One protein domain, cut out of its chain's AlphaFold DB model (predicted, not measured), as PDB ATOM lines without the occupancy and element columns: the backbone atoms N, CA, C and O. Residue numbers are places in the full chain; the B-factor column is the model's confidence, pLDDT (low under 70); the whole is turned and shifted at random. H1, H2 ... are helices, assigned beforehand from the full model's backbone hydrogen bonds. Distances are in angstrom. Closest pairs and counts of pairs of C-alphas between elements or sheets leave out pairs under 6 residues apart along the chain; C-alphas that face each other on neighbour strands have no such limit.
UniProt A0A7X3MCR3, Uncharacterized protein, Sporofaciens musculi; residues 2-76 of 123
ATOM      1  N   LYS A   2    -105.200  14.803 -15.232       48.25
ATOM      2  CA  LYS A   2    -104.352  13.819 -15.940       48.25
ATOM      3  C   LYS A   2    -104.599  13.756 -17.461       48.25
ATOM      4  O   LYS A   2    -103.642  13.681 -18.222       48.25
ATOM      5  N   ASP A   3    -105.845  13.906 -17.909       58.09
ATOM      6  CA  ASP A   3    -106.204  13.732 -19.333       58.09
ATOM      7  C   ASP A   3    -105.674  14.853 -20.241       58.09
ATOM      8  O   ASP A   3    -105.223  14.604 -21.356       58.09
ATOM      9  N   LYS A   4    -105.622  16.094 -19.732       53.81
ATOM     10  CA  LYS A   4    -105.025  17.237 -20.449       53.81
ATOM     11  C   LYS A   4    -103.514  17.092 -20.650       53.81
ATOM     12  O   LYS A   4    -102.975  17.638 -21.608       53.81
ATOM     13  N   PHE A   5    -102.834  16.392 -19.742       63.09
ATOM     14  CA  PHE A   5    -101.389  16.183 -19.812       63.09
ATOM     15  C   PHE A   5    -101.037  15.113 -20.852       63.09
ATOM     16  O   PHE A   5    -100.157  15.330 -21.680       63.09
ATOM     17  N   ASN A   6    -101.804  14.018 -20.885       63.41
ATOM     18  CA  ASN A   6    -101.662  12.966 -21.892       63.41
ATOM     19  C   ASN A   6    -101.933  13.477 -23.312       63.41
ATOM     20  O   ASN A   6    -101.184  13.147 -24.227       63.41
ATOM     21  N   TYR A   7    -102.943  14.337 -23.486       71.25
ATOM     22  CA  TYR A   7    -103.232  14.952 -24.782       71.25
ATOM     23  C   TYR A   7    -102.060  15.797 -25.295       71.25
ATOM     24  O   TYR A   7    -101.641  15.623 -26.429       71.25
ATOM     25  N   LYS A   8    -101.469  16.651 -24.447       70.75
ATOM     26  CA  LYS A   8    -100.305  17.470 -24.830       70.75
ATOM     27  C   LYS A   8     -99.089  16.635 -25.237       70.75
ATOM     28  O   LYS A   8     -98.375  17.016 -26.159       70.75
ATOM     29  N   ILE A   9     -98.844  15.519 -24.549       70.06
ATOM     30  CA  ILE A   9     -97.728  14.621 -24.873       70.06
ATOM     31  C   ILE A   9     -97.983  13.929 -26.212       70.06
ATOM     32  O   ILE A   9     -97.123  13.987 -27.088       70.06
ATOM     33  N   ALA A  10     -99.167  13.338 -26.393       69.31
ATOM     34  CA  ALA A  10     -99.553  12.706 -27.650       69.31
ATOM     35  C   ALA A  10     -99.473  13.701 -28.817       69.31
ATOM     36  O   ALA A  10     -98.844  13.410 -29.828       69.31
ATOM     37  N   ASP A  11    -100.014  14.905 -28.640       74.31
ATOM     38  CA  ASP A  11    -100.005  15.963 -29.648       74.31
ATOM     39  C   ASP A  11     -98.578  16.393 -30.025       74.31
ATOM     40  O   ASP A  11     -98.247  16.496 -31.207       74.31
ATOM     41  N   SER A  12     -97.678  16.538 -29.045       71.81
ATOM     42  CA  SER A  12     -96.265  16.851 -29.308       71.81
ATOM     43  C   SER A  12     -95.527  15.727 -30.049       71.81
ATOM     44  O   SER A  12     -94.745  16.002 -30.959       71.81
ATOM     45  N   LEU A  13     -95.816  14.462 -29.721       68.38
ATOM     46  CA  LEU A  13     -95.234  13.293 -30.383       68.38
ATOM     47  C   LEU A  13     -95.728  13.181 -31.826       68.38
ATOM     48  O   LEU A  13     -94.915  13.085 -32.745       68.38
ATOM     49  N   PHE A  14     -97.039  13.274 -32.051       66.88
ATOM     50  CA  PHE A  14     -97.603  13.261 -33.399       66.88
ATOM     51  C   PHE A  14     -97.114  14.449 -34.222       66.88
ATOM     52  O   PHE A  14     -96.789  14.278 -35.391       66.88
ATOM     53  N   THR A  15     -96.964  15.628 -33.617       68.62
ATOM     54  CA  THR A  15     -96.393  16.804 -34.290       68.62
ATOM     55  C   THR A  15     -94.927  16.598 -34.667       68.62
ATOM     56  O   THR A  15     -94.527  16.976 -35.762       68.62
ATOM     57  N   SER A  16     -94.129  15.940 -33.822       61.50
ATOM     58  CA  SER A  16     -92.730  15.622 -34.146       61.50
ATOM     59  C   SER A  16     -92.590  14.603 -35.287       61.50
ATOM     60  O   SER A  16     -91.655  14.688 -36.080       61.50
ATOM     61  N   LEU A  17     -93.558  13.691 -35.432       62.59
ATOM     62  CA  LEU A  17     -93.622  12.722 -36.531       62.59
ATOM     63  C   LEU A  17     -94.145  13.330 -37.846       62.59
ATOM     64  O   LEU A  17     -93.972  12.726 -38.901       62.59
ATOM     65  N   LYS A  18     -94.740  14.533 -37.818       61.97
ATOM     66  CA  LYS A  18     -95.227  15.237 -39.022       61.97
ATOM     67  C   LYS A  18     -94.110  15.800 -39.912       61.97
ATOM     68  O   LYS A  18     -94.422  16.395 -40.935       61.97
ATOM     69  N   GLY A  19     -92.833  15.634 -39.550       73.38
ATOM     70  CA  GLY A  19     -91.710  16.194 -40.309       73.38
ATOM     71  C   GLY A  19     -91.666  15.723 -41.766       73.38
ATOM     72  O   GLY A  19     -91.530  16.548 -42.662       73.38
ATOM     73  N   PHE A  20     -91.781  14.412 -42.000       75.75
ATOM     74  CA  PHE A  20     -91.942  13.776 -43.314       75.75
ATOM     75  C   PHE A  20     -92.098  12.258 -43.134       75.75
ATOM     76  O   PHE A  20     -91.668  11.696 -42.127       75.75
ATOM     77  N   ILE A  21     -92.681  11.576 -44.123       84.06
ATOM     78  CA  ILE A  21     -92.805  10.113 -44.147       84.06
ATOM     79  C   ILE A  21     -92.063   9.588 -45.373       84.06
ATOM     80  O   ILE A  21     -92.289  10.057 -46.487       84.06
ATOM     81  N   VAL A  22     -91.205   8.584 -45.179       87.12
ATOM     82  CA  VAL A  22     -90.582   7.829 -46.275       87.12
ATOM     83  C   VAL A  22     -91.199   6.437 -46.313       87.12
ATOM     84  O   VAL A  22     -91.095   5.684 -45.347       87.12
ATOM     85  N   LEU A  23     -91.833   6.091 -47.434       90.25
ATOM     86  CA  LEU A  23     -92.432   4.774 -47.650       90.25
ATOM     87  C   LEU A  23     -91.554   3.942 -48.588       90.25
ATOM     88  O   LEU A  23     -91.454   4.217 -49.783       90.25
ATOM     89  N   GLY A  24     -90.929   2.899 -48.041       91.00
ATOM     90  CA  GLY A  24     -90.215   1.892 -48.822       91.00
ATOM     91  C   GLY A  24     -91.178   0.833 -49.350       91.00
ATOM     92  O   GLY A  24     -91.574  -0.063 -48.611       91.00
ATOM     93  N   LEU A  25     -91.560   0.921 -50.625       91.19
ATOM     94  CA  LEU A  25     -92.401  -0.090 -51.270       91.19
ATOM     95  C   LEU A  25     -91.527  -1.235 -51.795       91.19
ATOM     96  O   LEU A  25     -90.801  -1.077 -52.777       91.19
ATOM     97  N   CYS A  26     -91.604  -2.394 -51.143       88.38
ATOM     98  CA  CYS A  26     -90.843  -3.590 -51.499       88.38
ATOM     99  C   CYS A  26     -91.780  -4.752 -51.842       88.38
ATOM    100  O   CYS A  26     -92.807  -4.947 -51.198       88.38
ATOM    101  N   GLY A  27     -91.404  -5.557 -52.832       86.38
ATOM    102  CA  GLY A  27     -92.170  -6.727 -53.240       86.38
ATOM    103  C   GLY A  27     -91.548  -7.415 -54.448       86.38
ATOM    104  O   GLY A  27     -90.652  -6.877 -55.099       86.38
ATOM    105  N   ARG A  28     -92.017  -8.627 -54.761       89.00
ATOM    106  CA  ARG A  28     -91.625  -9.322 -55.998       89.00
ATOM    107  C   ARG A  28     -92.134  -8.550 -57.217       89.00
ATOM    108  O   ARG A  28     -93.166  -7.881 -57.144       89.00
ATOM    109  N   THR A  29     -91.464  -8.685 -58.358       86.88
ATOM    110  CA  THR A  29     -91.970  -8.168 -59.639       86.88
ATOM    111  C   THR A  29     -93.412  -8.630 -59.866       86.88
ATOM    112  O   THR A  29     -93.713  -9.809 -59.698       86.88
ATOM    113  N   GLY A  30     -94.302  -7.694 -60.210       86.06
ATOM    114  CA  GLY A  30     -95.731  -7.966 -60.413       86.06
ATOM    115  C   GLY A  30     -96.606  -7.912 -59.152       86.06
ATOM    116  O   GLY A  30     -97.811  -8.076 -59.262       86.06
ATOM    117  N   SER A  31     -96.049  -7.627 -57.968       89.31
ATOM    118  CA  SER A  31     -96.819  -7.499 -56.709       89.31
ATOM    119  C   SER A  31     -97.641  -6.209 -56.578       89.31
ATOM    120  O   SER A  31     -98.341  -6.028 -55.587       89.31
ATOM    121  N   GLY A  32     -97.548  -5.299 -57.549       92.19
ATOM    122  CA  GLY A  32     -98.281  -4.032 -57.531       92.19
ATOM    123  C   GLY A  32     -97.573  -2.884 -56.805       92.19
ATOM    124  O   GLY A  32     -98.149  -1.807 -56.719       92.19
ATOM    125  N   CYS A  33     -96.324  -3.038 -56.343       92.62
ATOM    126  CA  CYS A  33     -95.587  -1.938 -55.697       92.62
ATOM    127  C   CYS A  33     -95.502  -0.673 -56.569       92.62
ATOM    128  O   CYS A  33     -95.680   0.430 -56.058       92.62
ATOM    129  N   SER A  34     -95.278  -0.813 -57.883       91.56
ATOM    130  CA  SER A  34     -95.274   0.329 -58.811       91.56
ATOM    131  C   SER A  34     -96.642   1.007 -58.883       91.56
ATOM    132  O   SER A  34     -96.719   2.228 -58.807       91.56
ATOM    133  N   THR A  35     -97.714   0.216 -58.952       94.50
ATOM    134  CA  THR A  35     -99.098   0.705 -58.992       94.50
ATOM    135  C   THR A  35     -99.464   1.437 -57.705       94.50
ATOM    136  O   THR A  35     -99.983   2.544 -57.758       94.50
ATOM    137  N   VAL A  36     -99.132   0.874 -56.539       94.44
ATOM    138  CA  VAL A  36     -99.339   1.539 -55.243       94.44
ATOM    139  C   VAL A  36     -98.555   2.845 -55.179       94.44
ATOM    140  O   VAL A  36     -99.095   3.863 -54.757       94.44
ATOM    141  N   SER A  37     -97.304   2.850 -55.645       94.31
ATOM    142  CA  SER A  37     -96.497   4.069 -55.688       94.31
ATOM    143  C   SER A  37     -97.127   5.159 -56.552       94.31
ATOM    144  O   SER A  37     -97.015   6.327 -56.200       94.31
ATOM    145  N   GLU A  38     -97.749   4.790 -57.671       94.75
ATOM    146  CA  GLU A  38     -98.452   5.718 -58.558       94.75
ATOM    147  C   GLU A  38     -99.754   6.220 -57.925       94.75
ATOM    148  O   GLU A  38    -100.031   7.412 -57.996       94.75
ATOM    149  N   ILE A  39    -100.512   5.370 -57.228       95.75
ATOM    150  CA  ILE A  39    -101.718   5.785 -56.492       95.75
ATOM    151  C   ILE A  39    -101.364   6.806 -55.405       95.75
ATOM    152  O   ILE A  39    -102.005   7.843 -55.304       95.75
ATOM    153  N   LEU A  40    -100.304   6.566 -54.629       95.12
ATOM    154  CA  LEU A  40     -99.890   7.470 -53.546       95.12
ATOM    155  C   LEU A  40     -99.435   8.855 -54.036       95.12
ATOM    156  O   LEU A  40     -99.397   9.793 -53.244       95.12
ATOM    157  N   THR A  41     -99.093   8.992 -55.319       95.69
ATOM    158  CA  THR A  41     -98.738  10.284 -55.940       95.69
ATOM    159  C   THR A  41     -99.944  11.088 -56.417       95.69
ATOM    160  O   THR A  41     -99.766  12.182 -56.946       95.69
ATOM    161  N   GLN A  42    -101.156  10.555 -56.273       97.06
ATOM    162  CA  GLN A  42    -102.376  11.214 -56.722       97.06
ATOM    163  C   GLN A  42    -102.947  12.142 -55.649       97.06
ATOM    164  O   GLN A  42    -102.761  11.935 -54.444       97.06
ATOM    165  N   ASP A  43    -103.695  13.145 -56.106       95.75
ATOM    166  CA  ASP A  43    -104.505  13.989 -55.233       95.75
ATOM    167  C   ASP A  43    -105.638  13.179 -54.599       95.75
ATOM    168  O   ASP A  43    -106.137  12.211 -55.175       95.75
ATOM    169  N   PHE A  44    -106.107  13.608 -53.424       95.19
ATOM    170  CA  PHE A  44    -107.141  12.886 -52.674       95.19
ATOM    171  C   PHE A  44    -108.406  12.613 -53.505       95.19
ATOM    172  O   PHE A  44    -108.999  11.540 -53.415       95.19
ATOM    173  N   THR A  45    -108.803  13.562 -54.359       93.12
ATOM    174  CA  THR A  45    -109.980  13.449 -55.239       93.12
ATOM    175  C   THR A  45    -109.849  12.347 -56.288       93.12
ATOM    176  O   THR A  45    -110.861  11.823 -56.744       93.12
ATOM    177  N   GLN A  46    -108.626  11.973 -56.661       95.62
ATOM    178  CA  GLN A  46    -108.341  10.942 -57.658       95.62
ATOM    179  C   GLN A  46    -108.265   9.538 -57.043       95.62
ATOM    180  O   GLN A  46    -108.460   8.550 -57.747       95.62
ATOM    181  N   LEU A  47    -108.053   9.443 -55.724       92.56
ATOM    182  CA  LEU A  47    -107.989   8.168 -55.005       92.56
ATOM    183  C   LEU A  47    -109.333   7.426 -54.972       92.56
ATOM    184  O   LEU A  47    -109.358   6.243 -54.638       92.56
ATOM    185  N   ASN A  48    -110.442   8.101 -55.305       88.94
ATOM    186  CA  ASN A  48    -111.800   7.547 -55.289       88.94
ATOM    187  C   ASN A  48    -112.143   6.833 -53.966       88.94
ATOM    188  O   ASN A  48    -112.823   5.806 -53.961       88.94
ATOM    189  N   ILE A  49    -111.651   7.363 -52.839       89.75
ATOM    190  CA  ILE A  49    -111.927   6.805 -51.512       89.75
ATOM    191  C   ILE A  49    -113.425   6.988 -51.229       89.75
ATOM    192  O   ILE A  49    -113.909   8.122 -51.276       89.75
ATOM    193  N   PRO A  50    -114.175   5.909 -50.943       89.00
ATOM    194  CA  PRO A  50    -115.601   6.011 -50.682       89.00
ATOM    195  C   PRO A  50    -115.842   6.799 -49.394       89.00
ATOM    196  O   PRO A  50    -115.199   6.556 -48.372       89.00
ATOM    197  N   MET A  51    -116.790   7.734 -49.443       86.69
ATOM    198  CA  MET A  51    -117.230   8.443 -48.247       86.69
ATOM    199  C   MET A  51    -117.902   7.443 -47.288       86.69
ATOM    200  O   MET A  51    -118.806   6.723 -47.725       86.69
ATOM    201  N   PRO A  52    -117.493   7.381 -46.006       86.12
ATOM    202  CA  PRO A  52    -118.137   6.524 -45.014       86.12
ATOM    203  C   PRO A  52    -119.636   6.824 -44.908       86.12
ATOM    204  O   PRO A  52    -120.044   7.986 -44.975       86.12
ATOM    205  N   SER A  53    -120.465   5.787 -44.758       75.56
ATOM    206  CA  SER A  53    -121.916   5.975 -44.723       75.56
ATOM    207  C   SER A  53    -122.357   6.649 -43.423       75.56
ATOM    208  O   SER A  53    -121.974   6.262 -42.320       75.56
ATOM    209  N   GLU A  54    -123.232   7.648 -43.544       66.06
ATOM    210  CA  GLU A  54    -123.864   8.268 -42.376       66.06
ATOM    211  C   GLU A  54    -124.943   7.374 -41.742       66.06
ATOM    212  O   GLU A  54    -125.408   7.649 -40.639       66.06
ATOM    213  N   GLU A  55    -125.345   6.297 -42.414       63.72
ATOM    214  CA  GLU A  55    -126.393   5.380 -41.954       63.72
ATOM    215  C   GLU A  55    -125.918   4.451 -40.823       63.72
ATOM    216  O   GLU A  55    -126.729   3.990 -40.025       63.72
ATOM    217  N   LEU A  56    -124.602   4.236 -40.684       58.50
ATOM    218  CA  LEU A  56    -123.984   3.470 -39.589       58.50
ATOM    219  C   LEU A  56    -123.673   4.324 -38.341       58.50
ATOM    220  O   LEU A  56    -122.930   3.887 -37.451       58.50
ATOM    221  N   LYS A  57    -124.237   5.542 -38.262       58.38
ATOM    222  CA  LYS A  57    -124.134   6.448 -37.107       58.38
ATOM    223  C   LYS A  57    -124.495   5.700 -35.819       58.38
ATOM    224  O   LYS A  57    -125.652   5.369 -35.581       58.38
ATOM    225  N   GLY A  58    -123.488   5.448 -34.983       66.81
ATOM    226  CA  GLY A  58    -123.651   4.803 -33.677       66.81
ATOM    227  C   GLY A  58    -122.619   3.721 -33.365       66.81
ATOM    228  O   GLY A  58    -122.406   3.425 -32.192       66.81
ATOM    229  N   SER A  59    -121.937   3.164 -34.373       81.81
ATOM    230  CA  SER A  59    -120.796   2.273 -34.123       81.81
ATOM    231  C   SER A  59    -119.492   3.061 -33.944       81.81
ATOM    232  O   SER A  59    -119.276   4.101 -34.576       81.81
ATOM    233  N   VAL A  60    -118.605   2.552 -33.083       84.69
ATOM    234  CA  VAL A  60    -117.253   3.104 -32.896       84.69
ATOM    235  C   VAL A  60    -116.489   3.076 -34.222       84.69
ATOM    236  O   VAL A  60    -115.942   4.097 -34.623       84.69
ATOM    237  N   GLN A  61    -116.575   1.964 -34.956       84.44
ATOM    238  CA  GLN A  61    -115.927   1.779 -36.256       84.44
ATOM    239  C   GLN A  61    -116.329   2.854 -37.279       84.44
ATOM    240  O   GLN A  61    -115.466   3.503 -37.859       84.44
ATOM    241  N   ALA A  62    -117.631   3.109 -37.459       84.12
ATOM    242  CA  ALA A  62    -118.099   4.127 -38.406       84.12
ATOM    243  C   ALA A  62    -117.645   5.544 -38.012       84.12
ATOM    244  O   ALA A  62    -117.380   6.388 -38.869       84.12
ATOM    245  N   THR A  63    -117.528   5.802 -36.708       84.62
ATOM    246  CA  THR A  63    -117.012   7.078 -36.197       84.62
ATOM    247  C   THR A  63    -115.517   7.221 -36.493       84.62
ATOM    248  O   THR A  63    -115.089   8.273 -36.965       84.62
ATOM    249  N   GLU A  64    -114.727   6.171 -36.262       89.19
ATOM    250  CA  GLU A  64    -113.289   6.140 -36.558       89.19
ATOM    251  C   GLU A  64    -113.011   6.313 -38.057       89.19
ATOM    252  O   GLU A  64    -112.157   7.116 -38.438       89.19
ATOM    253  N   GLU A  65    -113.777   5.635 -38.913       89.81
ATOM    254  CA  GLU A  65    -113.675   5.756 -40.370       89.81
ATOM    255  C   GLU A  65    -113.994   7.171 -40.857       89.81
ATOM    256  O   GLU A  65    -113.256   7.720 -41.675       89.81
ATOM    257  N   LEU A  66    -115.049   7.802 -40.329       90.50
ATOM    258  CA  LEU A  66    -115.409   9.179 -40.678       90.50
ATOM    259  C   LEU A  66    -114.335  10.182 -40.241       90.50
ATOM    260  O   LEU A  66    -114.002  11.102 -40.991       90.50
ATOM    261  N   ILE A  67    -113.772  10.006 -39.042       91.00
ATOM    262  CA  ILE A  67    -112.673  10.842 -38.549       91.00
ATOM    263  C   ILE A  67    -111.451  10.692 -39.458       91.00
ATOM    264  O   ILE A  67    -110.881  11.701 -39.876       91.00
ATOM    265  N   LEU A  68    -111.071   9.457 -39.802       91.81
ATOM    266  CA  LEU A  68    -109.924   9.193 -40.667       91.81
ATOM    267  C   LEU A  68    -110.138   9.762 -42.073       91.81
ATOM    268  O   LEU A  68    -109.235  10.401 -42.607       91.81
ATOM    269  N   TYR A  69    -111.332   9.584 -42.643       93.50
ATOM    270  CA  TYR A  69    -111.688  10.124 -43.952       93.50
ATOM    271  C   TYR A  69    -111.586  11.650 -43.976       93.50
ATOM    272  O   TYR A  69    -110.923  12.204 -44.852       93.50
ATOM    273  N   ASN A  70    -112.187  12.338 -43.001       93.38
ATOM    274  CA  ASN A  70    -112.150  13.801 -42.932       93.38
ATOM    275  C   ASN A  70    -110.729  14.322 -42.700       93.38
ATOM    276  O   ASN A  70    -110.310  15.278 -43.347       93.38
ATOM    277  N   TYR A  71    -109.965  13.678 -41.813       92.88
ATOM    278  CA  TYR A  71    -108.575  14.058 -41.583       92.88
ATOM    279  C   TYR A  71    -107.731  13.870 -42.846       92.88
ATOM    280  O   TYR A  71    -106.999  14.782 -43.227       92.88
ATOM    281  N   ALA A  72    -107.852  12.721 -43.517       92.88
ATOM    282  CA  ALA A  72    -107.137  12.454 -44.756       92.88
ATOM    283  C   ALA A  72    -107.540  13.450 -45.846       92.88
ATOM    284  O   ALA A  72    -106.666  14.050 -46.447       92.88
ATOM    285  N   LYS A  73    -108.832  13.715 -46.049       94.62
ATOM    286  CA  LYS A  73    -109.312  14.662 -47.063       94.62
ATOM    287  C   LYS A  73    -108.680  16.054 -46.936       94.62
ATOM    288  O   LYS A  73    -108.297  16.633 -47.947       94.62
ATOM    289  N   GLU A  74    -108.563  16.570 -45.715       93.56
ATOM    290  CA  GLU A  74    -108.033  17.919 -45.458       93.56
ATOM    291  C   GLU A  74    -106.497  17.969 -45.377       93.56
ATOM    292  O   GLU A  74    -105.904  19.022 -45.594       93.56
ATOM    293  N   ASN A  75    -105.836  16.852 -45.046       91.31
ATOM    294  CA  ASN A  75    -104.390  16.813 -44.787       91.31
ATOM    295  C   ASN A  75    -103.607  15.944 -45.784       91.31
ATOM    296  O   ASN A  75    -102.396  15.781 -45.626       91.31
ATOM    297  N   TRP A  76    -104.270  15.348 -46.777       93.06
ATOM    298  CA  TRP A  76    -103.606  14.514 -47.770       93.06
ATOM    299  C   TRP A  76    -102.652  15.356 -48.600       93.06
ATOM    300  O   TRP A  76    -103.031  16.354 -49.210       93.06
TER     301      TRP A  76
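What this domain is: This is residues 2 to 76 of the 123 residues of an uncharacterized protein of Sporofaciens musculi (UniProt A0A7X3MCR3). An open, winding chain has a free arm, residues 2 to 22, of which 2 to 17 belong to helix H1, and a loose body in which the link of residues 41 to 59 winds from short H2 to long H3. The turn at residues 27 to 32 sticks out too. The printed part has 75 residues with three named helices, H1, H2, H3, and no named strand; its class is all helix. It is only just loose, close to extended, with a radius of gyration of the C-alphas of 16.7 A and spans of 50 by 36 by 22 A.

How they stand to each other: H1, residues 2 to 17, touches no helix. H3, residues 60 to 75, and H2, residues 33 to 40, are apart. In H1, H2 and H3 every O i to N i+4 pair is within hydrogen-bond range.

Where its parts are: H1 runs 23.2 A from C-alpha 2 at (-104.352, 13.819, -15.940). H2 measures 10.6 A. H3 runs 22.2 A to C-alpha 75 at (-104.390, 16.813, -44.787).

The domain as a whole: The C-alphas farthest apart, of Lys 2 and Thr 29, are 50.5 A apart. The printed part has no cut. Both links are long, 15 and 19 residues. Residues 2 to 6, 10, 13 to 18 and 54 to 58 have pLDDT under 70.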